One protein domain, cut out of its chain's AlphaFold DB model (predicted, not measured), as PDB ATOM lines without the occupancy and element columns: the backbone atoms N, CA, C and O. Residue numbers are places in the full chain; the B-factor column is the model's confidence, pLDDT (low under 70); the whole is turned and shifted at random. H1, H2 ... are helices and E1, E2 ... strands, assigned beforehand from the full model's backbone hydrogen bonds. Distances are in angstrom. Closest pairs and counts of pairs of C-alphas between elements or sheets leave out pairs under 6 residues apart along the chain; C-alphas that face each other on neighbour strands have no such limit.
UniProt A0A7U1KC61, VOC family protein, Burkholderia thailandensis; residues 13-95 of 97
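AT A GLANCE: This is residues 13 to 95 of the 97 residues of the protein "VOC family protein" of Burkholderia thailandensis (UniProt A0A7U1KC61). The model is a rod of two parts: at one end a small three-stranded sheet with H1 along one face, at the other H2, H3 and H4 packed together, with E3 leading straight into H2. The printed part has 83 residues, with four named helices and three named strands in the order E1 H1 E2 E3 H2 H3 H4; the mixed sheet runs E1 E3 E2. The class is mixed, helices and strands; the whole is compact, with a radius of gyration of the C-alphas of 13.1 A and spans of 43 by 20 by 19 A.

HOW THE PARTS SIT: Edge strand E1, residues 13 to 17, is parallel to inner strand E3, residues 49 to 54, at 21 degrees, with N 15 and O 51 2.9 A apart. H1, residues 20 to 30, is on the sheet over E3, making two layers, a helix on one face of a sheet; its height is 9.0 A, and the closest C-alphas, of Leu 23 and Ile 52, are 6.6 A apart. It runs along the strands, at 2 degrees to E3 on the local plane. E2, residues 41 to 43, forms an antiparallel hairpin with E3, with N 50 and O 42 2.8 A apart. H2, residues 55 to 61, only grazes the sheet. It touches H3, residues 68 to 78, at a steep tilt of 51 degrees, closest at C-alphas 61 and 71, 5.2 A. H3 and H4, residues 86 to 94, form a helical hairpin at a shallow tilt of 30 degrees, closest at C-alphas 70 and 93, 4.9 A. Every O i to N i+4 pair is within hydrogen-bond range in H1, H2 and H4; in H3, 6 of 7 are.

IN THESE COORDINATES: E1 begins at C-alpha 13, (1.545, 79.899, 31.475). H1 spans 15.3 A, E3 16.7 A, H3 15.8 A and H4 12.3 A. H4 ends at C-alpha 94, (14.477, 95.658, 10.245).

THE WHOLE: The farthest C-alphas, of Gly 33 and Pro 66, are 43.4 A apart. The printed part has no cut and no long link. Residue 64 is under 70 in pLDDT.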
ATOM      1  N   LEU A  13       2.292  80.025  32.726       91.19
ATOM      2  CA  LEU A  13       1.545  79.899  31.475       91.19
ATOM      3  C   LEU A  13       2.105  80.858  30.425       91.19
ATOM      4  O   LEU A  13       2.427  82.005  30.727       91.19
ATOM      5  N   VAL A  14       2.185  80.396  29.177       91.69
ATOM      6  CA  VAL A  14       2.589  81.222  28.033       91.69
ATOM      7  C   VAL A  14       1.389  81.389  27.109       91.69
ATOM      8  O   VAL A  14       0.874  80.408  26.570       91.69
ATOM      9  N   ALA A  15       0.948  82.628  26.923       92.50
ATOM     10  CA  ALA A  15      -0.124  82.985  26.007       92.50
ATOM     11  C   ALA A  15       0.476  83.555  24.717       92.50
ATOM     12  O   ALA A  15       1.142  84.591  24.741       92.50
ATOM     13  N   ARG A  16       0.240  82.874  23.592       93.50
ATOM     14  CA  ARG A  16       0.648  83.327  22.257       93.50
ATOM     15  C   ARG A  16      -0.480  84.088  21.590       93.50
ATOM     16  O   ARG A  16      -1.589  83.562  21.519       93.50
ATOM     17  N   ILE A  17      -0.192  85.299  21.128       94.12
ATOM     18  CA  ILE A  17      -1.214  86.236  20.668       94.12
ATOM     19  C   ILE A  17      -0.845  86.812  19.287       94.12
ATOM     20  O   ILE A  17       0.287  87.265  19.105       94.12
ATOM     21  N   PRO A  18      -1.775  86.858  18.318       92.06
ATOM     22  CA  PRO A  18      -1.476  87.285  16.950       92.06
ATOM     23  C   PRO A  18      -1.403  88.806  16.756       92.06
ATOM     24  O   PRO A  18      -0.896  89.263  15.733       92.06
ATOM     25  N   ALA A  19      -1.937  89.612  17.682       93.38
ATOM     26  CA  ALA A  19      -2.060  91.057  17.495       93.38
ATOM     27  C   ALA A  19      -1.817  91.873  18.774       93.38
ATOM     28  O   ALA A  19      -2.207  91.472  19.871       93.38
ATOM     29  N   GLN A  20      -1.261  93.080  18.609       96.25
ATOM     30  CA  GLN A  20      -0.980  94.014  19.709       96.25
ATOM     31  C   GLN A  20      -2.226  94.336  20.546       96.25
ATOM     32  O   GLN A  20      -2.154  94.348  21.767       96.25
ATOM     33  N   ALA A  21      -3.383  94.544  19.911       97.00
ATOM     34  CA  ALA A  21      -4.618  94.884  20.623       97.00
ATOM     35  C   ALA A  21      -5.072  93.775  21.588       97.00
ATOM     36  O   ALA A  21      -5.587  94.050  22.671       97.00
ATOM     37  N   GLU A  22      -4.872  92.514  21.207       96.62
ATOM     38  CA  GLU A  22      -5.201  91.379  22.063       96.62
ATOM     39  C   GLU A  22      -4.160  91.210  23.179       96.62
ATOM     40  O   GLU A  22      -4.536  90.972  24.328       96.62
ATOM     41  N   LEU A  23      -2.876  91.447  22.882       97.25
ATOM     42  CA  LEU A  23      -1.814  91.499  23.890       97.25
ATOM     43  C   LEU A  23      -2.136  92.558  24.947       97.25
ATOM     44  O   LEU A  23      -2.129  92.255  26.138       97.25
ATOM     45  N   ASP A  24      -2.482  93.773  24.520       97.88
ATOM     46  CA  ASP A  24      -2.817  94.887  25.405       97.88
ATOM     47  C   ASP A  24      -4.042  94.580  26.270       97.88
ATOM     48  O   ASP A  24      -4.047  94.883  27.467       97.88
ATOM     49  N   ARG A  25      -5.061  93.932  25.689       97.56
ATOM     50  CA  ARG A  25      -6.263  93.507  26.411       97.56
ATOM     51  C   ARG A  25      -5.926  92.527  27.534       97.56
ATOM     52  O   ARG A  25      -6.350  92.754  28.666       97.56
ATOM     53  N   TYR A  26      -5.192  91.452  27.244       97.25
ATOM     54  CA  TYR A  26      -4.839  90.463  28.268       97.25
ATOM     55  C   TYR A  26      -3.857  91.023  29.293       97.25
ATOM     56  O   TYR A  26      -4.039  90.800  30.486       97.25
ATOM     57  N   TRP A  27      -2.869  91.799  28.846       97.81
ATOM     58  CA  TRP A  27      -1.912  92.466  29.722       97.81
ATOM     59  C   TRP A  27      -2.628  93.350  30.742       97.81
ATOM     60  O   TRP A  27      -2.418  93.215  31.944       97.81
ATOM     61  N   SER A  28      -3.533  94.218  30.276       97.88
ATOM     62  CA  SER A  28      -4.303  95.089  31.163       97.88
ATOM     63  C   SER A  28      -5.223  94.303  32.096       97.88
ATOM     64  O   SER A  28      -5.358  94.682  33.254       97.88
ATOM     65  N   ALA A  29      -5.863  93.234  31.612       97.81
ATOM     66  CA  ALA A  29      -6.788  92.441  32.418       97.81
ATOM     67  C   ALA A  29      -6.076  91.659  33.530       97.81
ATOM     68  O   ALA A  29      -6.581  91.585  34.645       97.81
ATOM     69  N   LEU A  30      -4.900  91.092  33.250       97.06
ATOM     70  CA  LEU A  30      -4.144  90.322  34.240       97.06
ATOM     71  C   LEU A  30      -3.410  91.219  35.249       97.06
ATOM     72  O   LEU A  30      -3.134  90.780  36.364       97.06
ATOM     73  N   LEU A  31      -3.137  92.476  34.889       98.12
ATOM     74  CA  LEU A  31      -2.610  93.478  35.817       98.12
ATOM     75  C   LEU A  31      -3.659  94.071  36.762       98.12
ATOM     76  O   LEU A  31      -3.273  94.754  37.710       98.12
ATOM     77  N   ASP A  32      -4.952  93.801  36.568       97.94
ATOM     78  CA  ASP A  32      -5.981  94.196  37.531       97.94
ATOM     79  C   ASP A  32      -5.816  93.411  38.848       97.94
ATOM     80  O   ASP A  32      -6.227  92.254  38.988       97.94
ATOM     81  N   GLY A  33      -5.126  94.037  39.804       96.31
ATOM     82  CA  GLY A  33      -4.663  93.409  41.043       96.31
ATOM     83  C   GLY A  33      -3.403  92.545  40.888       96.31
ATOM     84  O   GLY A  33      -3.048  91.837  41.827       96.31
ATOM     85  N   GLY A  34      -2.746  92.592  39.726       96.44
ATOM     86  CA  GLY A  34      -1.497  91.892  39.427       96.44
ATOM     87  C   GLY A  34      -0.260  92.797  39.486       96.44
ATOM     88  O   GLY A  34      -0.329  93.962  39.877       96.44
ATOM     89  N   ALA A  35       0.889  92.263  39.072       97.31
ATOM     90  CA  ALA A  35       2.155  92.989  38.999       97.31
ATOM     91  C   ALA A  35       2.897  92.689  37.684       97.31
ATOM     92  O   ALA A  35       3.020  91.517  37.318       97.31
ATOM     93  N   PRO A  36       3.407  93.713  36.974       97.44
ATOM     94  CA  PRO A  36       4.189  93.508  35.762       97.44
ATOM     95  C   PRO A  36       5.612  93.060  36.098       97.44
ATOM     96  O   PRO A  36       6.175  93.470  37.115       97.44
ATOM     97  N   ASP A  37       6.204  92.305  35.184       95.81
ATOM     98  CA  ASP A  37       7.603  91.891  35.197       95.81
ATOM     99  C   ASP A  37       8.222  92.161  33.805       95.81
ATOM    100  O   ASP A  37       7.583  92.749  32.921       95.81
ATOM    101  N   ASP A  38       9.495  91.829  33.626       95.75
ATOM    102  CA  ASP A  38      10.231  92.088  32.392       95.75
ATOM    103  C   ASP A  38       9.940  91.027  31.310       95.75
ATOM    104  O   ASP A  38       9.466  89.929  31.585       95.75
ATOM    105  N   CYS A  39      10.231  91.332  30.044       95.38
ATOM    106  CA  CYS A  39      10.151  90.392  28.915       95.38
ATOM    107  C   CYS A  39       8.773  89.723  28.716       95.38
ATOM    108  O   CYS A  39       8.677  88.517  28.456       95.38
ATOM    109  N   GLY A  40       7.700  90.505  28.823       95.38
ATOM    110  CA  GLY A  40       6.327  90.048  28.612       95.38
ATOM    111  C   GLY A  40       5.753  89.255  29.783       95.38
ATOM    112  O   GLY A  40       4.651  88.717  29.652       95.38
ATOM    113  N   TRP A  41       6.470  89.179  30.905       97.19
ATOM    114  CA  TRP A  41       6.002  88.509  32.107       97.19
ATOM    115  C   TRP A  41       5.135  89.422  32.974       97.19
ATOM    116  O   TRP A  41       5.338  90.630  33.068       97.19
ATOM    117  N   LEU A  42       4.155  88.824  33.638       97.12
ATOM    118  CA  LEU A  42       3.389  89.436  34.713       97.12
ATOM    119  C   LEU A  42       2.889  88.351  35.660       97.12
ATOM    120  O   LEU A  42       2.838  87.168  35.319       97.12
ATOM    121  N   ARG A  43       2.465  88.768  36.845       96.75
ATOM    122  CA  ARG A  43       1.764  87.918  37.801       96.75
ATOM    123  C   ARG A  43       0.366  88.459  38.017       96.75
ATOM    124  O   ARG A  43       0.220  89.651  38.272       96.75
ATOM    125  N   ASP A  44      -0.646  87.608  37.925       96.69
ATOM    126  CA  ASP A  44      -2.023  88.029  38.184       96.69
ATOM    127  C   ASP A  44      -2.329  88.132  39.690       96.69
ATOM    128  O   ASP A  44      -1.519  87.769  40.550       96.69
ATOM    129  N   ARG A  45      -3.535  88.607  40.021       97.06
ATOM    130  CA  ARG A  45      -4.016  88.747  41.409       97.06
ATOM    131  C   ARG A  45      -4.080  87.441  42.210       97.06
ATOM    132  O   ARG A  45      -4.245  87.479  43.427       97.06
ATOM    133  N   PHE A  46      -4.008  86.292  41.543       94.44
ATOM    134  CA  PHE A  46      -4.039  84.969  42.162       94.44
ATOM    135  C   PHE A  46      -2.634  84.391  42.361       94.44
ATOM    136  O   PHE A  46      -2.490  83.312  42.934       94.44
ATOM    137  N   GLY A  47      -1.600  85.111  41.922       92.62
ATOM    138  CA  GLY A  47      -0.210  84.694  42.032       92.62
ATOM    139  C   GLY A  47       0.272  83.825  40.873       92.62
ATOM    140  O   GLY A  47       1.396  83.329  40.951       92.62
ATOM    141  N   VAL A  48      -0.528  83.647  39.814       93.81
ATOM    142  CA  VAL A  48      -0.130  82.877  38.629       93.81
ATOM    143  C   VAL A  48       0.775  83.733  37.754       93.81
ATOM    144  O   VAL A  48       0.462  84.890  37.470       93.81
ATOM    145  N   SER A  49       1.891  83.151  37.323       95.19
ATOM    146  CA  SER A  49       2.845  83.797  36.425       95.19
ATOM    147  C   SER A  49       2.462  83.543  34.965       95.19
ATOM    148  O   SER A  49       2.273  82.399  34.543       95.19
ATOM    149  N   TRP A  50       2.359  84.621  34.192       96.31
ATOM    150  CA  TRP A  50       1.972  84.628  32.785       96.31
ATOM    151  C   TRP A  50       3.056  85.292  31.948       96.31
ATOM    152  O   TRP A  50       3.532  86.363  32.313       96.31
ATOM    153  N   GLN A  51       3.376  84.712  30.795       97.12
ATOM    154  CA  GLN A  51       4.105  85.401  29.736       97.12
ATOM    155  C   GLN A  51       3.177  85.620  28.544       97.12
ATOM    156  O   GLN A  51       2.675  84.654  27.965       97.12
ATOM    157  N   ILE A  52       2.950  86.874  28.160       96.75
ATOM    158  CA  ILE A  52       2.164  87.205  26.966       96.75
ATOM    159  C   ILE A  52       3.132  87.504  25.829       96.75
ATOM    160  O   ILE A  52       3.856  88.499  25.860       96.75
ATOM    161  N   VAL A  53       3.152  86.630  24.828       96.12
ATOM    162  CA  VAL A  53       4.142  86.641  23.749       96.12
ATOM    163  C   VAL A  53       3.436  86.847  22.407       96.12
ATOM    164  O   VAL A  53       2.566  86.047  22.055       96.12
ATOM    165  N   PRO A  54       3.786  87.883  21.625       96.50
ATOM    166  CA  PRO A  54       3.237  88.036  20.289       96.50
ATOM    167  C   PRO A  54       3.828  86.988  19.337       96.50
ATOM    168  O   PRO A  54       5.029  86.710  19.381       96.50
ATOM    169  N   ASP A  55       3.014  86.437  18.436       94.88
ATOM    170  CA  ASP A  55       3.470  85.438  17.455       94.88
ATOM    171  C   ASP A  55       4.613  85.951  16.568       94.88
ATOM    172  O   ASP A  55       5.533  85.201  16.237       94.88
ATOM    173  N   ASP A  56       4.601  87.250  16.259       93.75
ATOM    174  CA  ASP A  56       5.669  87.926  15.523       93.75
ATOM    175  C   ASP A  56       7.032  87.784  16.217       93.75
ATOM    176  O   ASP A  56       8.037  87.557  15.545       93.75
ATOM    177  N   LEU A  57       7.090  87.875  17.554       93.88
ATOM    178  CA  LEU A  57       8.347  87.730  18.296       93.88
ATOM    179  C   LEU A  57       8.917  86.319  18.129       93.88
ATOM    180  O   LEU A  57      10.108  86.170  17.874       93.88
ATOM    181  N   ILE A  58       8.070  85.288  18.203       91.50
ATOM    182  CA  ILE A  58       8.495  83.899  17.977       91.50
ATOM    183  C   ILE A  58       9.016  83.717  16.549       91.50
ATOM    184  O   ILE A  58      10.068  83.111  16.357       91.50
ATOM    185  N   ALA A  59       8.316  84.265  15.554       91.50
ATOM    186  CA  ALA A  59       8.728  84.173  14.157       91.50
ATOM    187  C   ALA A  59      10.074  84.874  13.897       91.50
ATOM    188  O   ALA A  59      10.930  84.323  13.206       91.50
ATOM    189  N   MET A  60      10.285  86.056  14.484       91.94
ATOM    190  CA  MET A  60      11.541  86.801  14.360       91.94
ATOM    191  C   MET A  60      12.704  86.104  15.080       91.94
ATOM    192  O   MET A  60      13.798  86.014  14.528       91.94
ATOM    193  N   MET A  61      12.469  85.558  16.277       88.19
ATOM    194  CA  MET A  61      13.490  84.845  17.056       88.19
ATOM    195  C   MET A  61      13.859  83.480  16.465       88.19
ATOM    196  O   MET A  61      15.001  83.052  16.601       88.19
ATOM    197  N   ALA A  62      12.926  82.805  15.782       87.06
ATOM    198  CA  ALA A  62      13.217  81.574  15.043       87.06
ATOM    199  C   ALA A  62      14.194  81.799  13.874       87.06
ATOM    200  O   ALA A  62      14.772  80.836  13.378       87.06
ATOM    201  N   ASN A  63      14.373  83.060  13.462       72.25
ATOM    202  CA  ASN A  63      15.325  83.523  12.462       72.25
ATOM    203  C   ASN A  63      15.391  82.647  11.195       72.25
ATOM    204  O   ASN A  63      16.415  82.017  10.929       72.25
ATOM    205  N   PRO A  64      14.320  82.602  10.383       69.50
ATOM    206  CA  PRO A  64      14.350  81.893   9.103       69.50
ATOM    207  C   PRO A  64      15.255  82.575   8.058       69.50
ATOM    208  O   PRO A  64      15.472  82.023   6.980       69.50
ATOM    209  N   ASP A  65      15.751  83.778   8.351       74.19
ATOM    210  CA  ASP A  65      16.622  84.567   7.488       74.19
ATOM    211  C   ASP A  65      18.106  84.223   7.738       74.19
ATOM    212  O   ASP A  65      18.504  84.020   8.889       74.19
ATOM    213  N   PRO A  66      18.952  84.170   6.693       72.44
ATOM    214  CA  PRO A  66      20.388  83.960   6.849       72.44
ATOM    215  C   PRO A  66      21.133  85.079   7.595       72.44
ATOM    216  O   PRO A  66      22.289  84.853   7.945       72.44
ATOM    217  N   ASP A  67      20.540  86.256   7.841       82.31
ATOM    218  CA  ASP A  67      21.161  87.320   8.647       82.31
ATOM    219  C   ASP A  67      21.036  87.052  10.167       82.31
ATOM    220  O   ASP A  67      19.973  87.293  10.753       82.31
ATOM    221  N   PRO A  68      22.112  86.628  10.865       78.44
ATOM    222  CA  PRO A  68      22.068  86.379  12.306       78.44
ATOM    223  C   PRO A  68      21.906  87.664  13.135       78.44
ATOM    224  O   PRO A  68      21.535  87.594  14.309       78.44
ATOM    225  N   ALA A  69      22.162  88.845  12.558       89.56
ATOM    226  CA  ALA A  69      22.059  90.108  13.280       89.56
ATOM    227  C   ALA A  69      20.599  90.519  13.532       89.56
ATOM    228  O   ALA A  69      20.343  91.265  14.478       89.56
ATOM    229  N   LYS A  70      19.633  90.020  12.743       91.44
ATOM    230  CA  LYS A  70      18.197  90.293  12.948       91.44
ATOM    231  C   LYS A  70      17.719  89.799  14.304       91.44
ATOM    232  O   LYS A  70      17.208  90.585  15.098       91.44
ATOM    233  N   ALA A  71      17.945  88.519  14.593       90.62
ATOM    234  CA  ALA A  71      17.553  87.920  15.864       90.62
ATOM    235  C   ALA A  71      18.257  88.582  17.055       90.62
ATOM    236  O   ALA A  71      17.631  88.793  18.090       90.62
ATOM    237  N   ALA A  72      19.527  88.974  16.899       92.38
ATOM    238  CA  ALA A  72      20.262  89.690  17.939       92.38
ATOM    239  C   ALA A  72      19.631  91.056  18.264       92.38
ATOM    240  O   ALA A  72      19.397  91.353  19.431       92.38
ATOM    241  N   ARG A  73      19.273  91.859  17.249       95.19
ATOM    242  CA  ARG A  73      18.586  93.148  17.465       95.19
ATOM    243  C   ARG A  73      17.220  92.972  18.124       95.19
ATOM    244  O   ARG A  73      16.873  93.717  19.036       95.19
ATOM    245  N   VAL A  74      16.461  91.964  17.696       95.06
ATOM    246  CA  VAL A  74      15.161  91.636  18.301       95.06
ATOM    247  C   VAL A  74      15.328  91.220  19.760       95.06
ATOM    248  O   VAL A  74      14.578  91.698  20.607       95.06
ATOM    249  N   ALA A  75      16.327  90.392  20.075       93.50
ATOM    250  CA  ALA A  75      16.637  89.997  21.446       93.50
ATOM    251  C   ALA A  75      17.026  91.207  22.313       93.50
ATOM    252  O   ALA A  75      16.506  91.360  23.417       93.50
ATOM    253  N   ASP A  76      17.868  92.104  21.799       95.06
ATOM    254  CA  ASP A  76      18.266  93.329  22.497       95.06
ATOM    255  C   ASP A  76      17.077  94.259  22.776       95.06
ATOM    256  O   ASP A  76      16.977  94.830  23.864       95.06
ATOM    257  N   ALA A  77      16.161  94.417  21.816       96.12
ATOM    258  CA  ALA A  77      14.935  95.188  22.007       96.12
ATOM    259  C   ALA A  77      14.008  94.519  23.035       96.12
ATOM    260  O   ALA A  77      13.537  95.177  23.964       96.12
ATOM    261  N   MET A  78      13.806  93.204  22.917       95.12
ATOM    262  CA  MET A  78      12.987  92.388  23.817       95.12
ATOM    263  C   MET A  78      13.437  92.516  25.280       95.12
ATOM    264  O   MET A  78      12.599  92.712  26.157       95.12
ATOM    265  N   LEU A  79      14.747  92.462  25.545       95.19
ATOM    266  CA  LEU A  79      15.319  92.550  26.896       95.19
ATOM    267  C   LEU A  79      15.108  93.911  27.578       95.19
ATOM    268  O   LEU A  79      15.252  94.018  28.793       95.19
ATOM    269  N   ARG A  80      14.773  94.955  26.816       95.81
ATOM    270  CA  ARG A  80      14.492  96.303  27.338       95.81
ATOM    271  C   ARG A  80      13.004  96.537  27.600       95.81
ATOM    272  O   ARG A  80      12.631  97.598  28.100       95.81
ATOM    273  N   MET A  81      12.144  95.580  27.249       96.56
ATOM    274  CA  MET A  81      10.695  95.712  27.333       96.56
ATOM    275  C   MET A  81      10.136  94.982  28.550       96.56
ATOM    276  O   MET A  81      10.482  93.835  28.819       96.56
ATOM    277  N   ARG A  82       9.180  95.621  29.233       96.69
ATOM    278  CA  ARG A  82       8.277  94.932  30.168       96.69
ATOM    279  C   ARG A  82       7.105  94.303  29.447       96.69
ATOM    280  O   ARG A  82       6.947  93.093  29.450       96.69
ATOM    281  N   LYS A  83       6.327  95.135  28.761       97.69
ATOM    282  CA  LYS A  83       5.296  94.707  27.820       97.69
ATOM    283  C   LYS A  83       5.873  94.760  26.413       97.69
ATOM    284  O   LYS A  83       6.499  95.761  26.069       97.69
ATOM    285  N   PHE A  84       5.633  93.736  25.602       97.69
ATOM    286  CA  PHE A  84       6.078  93.758  24.213       97.69
ATOM    287  C   PHE A  84       5.291  94.757  23.367       97.69
ATOM    288  O   PHE A  84       4.060  94.826  23.423       97.69
ATOM    289  N   ASP A  85       6.042  95.495  22.556       97.44
ATOM    290  CA  ASP A  85       5.544  96.324  21.470       97.44
ATOM    291  C   ASP A  85       5.954  95.665  20.149       97.44
ATOM    292  O   ASP A  85       7.133  95.596  19.795       97.44
ATOM    293  N   VAL A  86       4.968  95.138  19.427       95.94
ATOM    294  CA  VAL A  86       5.178  94.422  18.167       95.94
ATOM    295  C   VAL A  86       5.797  95.323  17.098       95.94
ATOM    296  O   VAL A  86       6.612  94.851  16.305       95.94
ATOM    297  N   ALA A  87       5.438  96.607  17.058       96.50
ATOM    298  CA  ALA A  87       5.968  97.534  16.067       96.50
ATOM    299  C   ALA A  87       7.445  97.837  16.341       96.50
ATOM    300  O   ALA A  87       8.257  97.761  15.420       96.50
ATOM    301  N   ALA A  88       7.805  98.083  17.602       96.81
ATOM    302  CA  ALA A  88       9.192  98.293  18.007       96.81
ATOM    303  C   ALA A  88      10.057  97.045  17.760       96.81
ATOM    304  O   ALA A  88      11.155  97.147  17.224       96.81
ATOM    305  N   LEU A  89       9.546  95.844  18.058       96.06
ATOM    306  CA  LEU A  89      10.265  94.598  17.763       96.06
ATOM    307  C   LEU A  89      10.492  94.403  16.253       96.06
ATOM    308  O   LEU A  89      11.571  93.978  15.837       96.06
ATOM    309  N   LYS A  90       9.503  94.745  15.416       94.75
ATOM    310  CA  LYS A  90       9.645  94.717  13.950       94.75
ATOM    311  C   LYS A  90      10.643  95.762  13.445       94.75
ATOM    312  O   LYS A  90      11.414  95.452  12.538       94.75
ATOM    313  N   ALA A  91      10.658  96.959  14.031       95.81
ATOM    314  CA  ALA A  91      11.627  98.007  13.710       95.81
ATOM    315  C   ALA A  91      13.064  97.567  14.041       95.81
ATOM    316  O   ALA A  91      13.932  97.628  13.168       95.81
ATOM    317  N   ALA A  92      13.279  96.991  15.227       95.12
ATOM    318  CA  ALA A  92      14.564  96.420  15.628       95.12
ATOM    319  C   ALA A  92      15.007  95.287  14.684       95.12
ATOM    320  O   ALA A  92      16.156  95.240  14.232       95.12
ATOM    321  N   CYS A  93      14.083  94.397  14.299       93.50
ATOM    322  CA  CYS A  93      14.349  93.346  13.312       93.50
ATOM    323  C   CYS A  93      14.821  93.927  11.970       93.50
ATOM    324  O   CYS A  93      15.839  93.494  11.418       93.50
ATOM    325  N   ALA A  94      14.131  94.958  11.478       92.44
ATOM    326  CA  ALA A  94      14.477  95.658  10.245       92.44
ATOM    327  C   ALA A  94      15.735  96.544  10.365       92.44
ATOM    328  O   ALA A  94      16.315  96.894   9.340       92.44
ATOM    329  N   GLY A  95      16.191  96.856  11.584       89.81
ATOM    330  CA  GLY A  95      17.365  97.694  11.839       89.81
ATOM    331  C   GLY A  95      17.115  99.187  11.618       89.81
ATOM    332  O   GLY A  95      18.025  99.891  11.192       89.81
TER     333      GLY A  95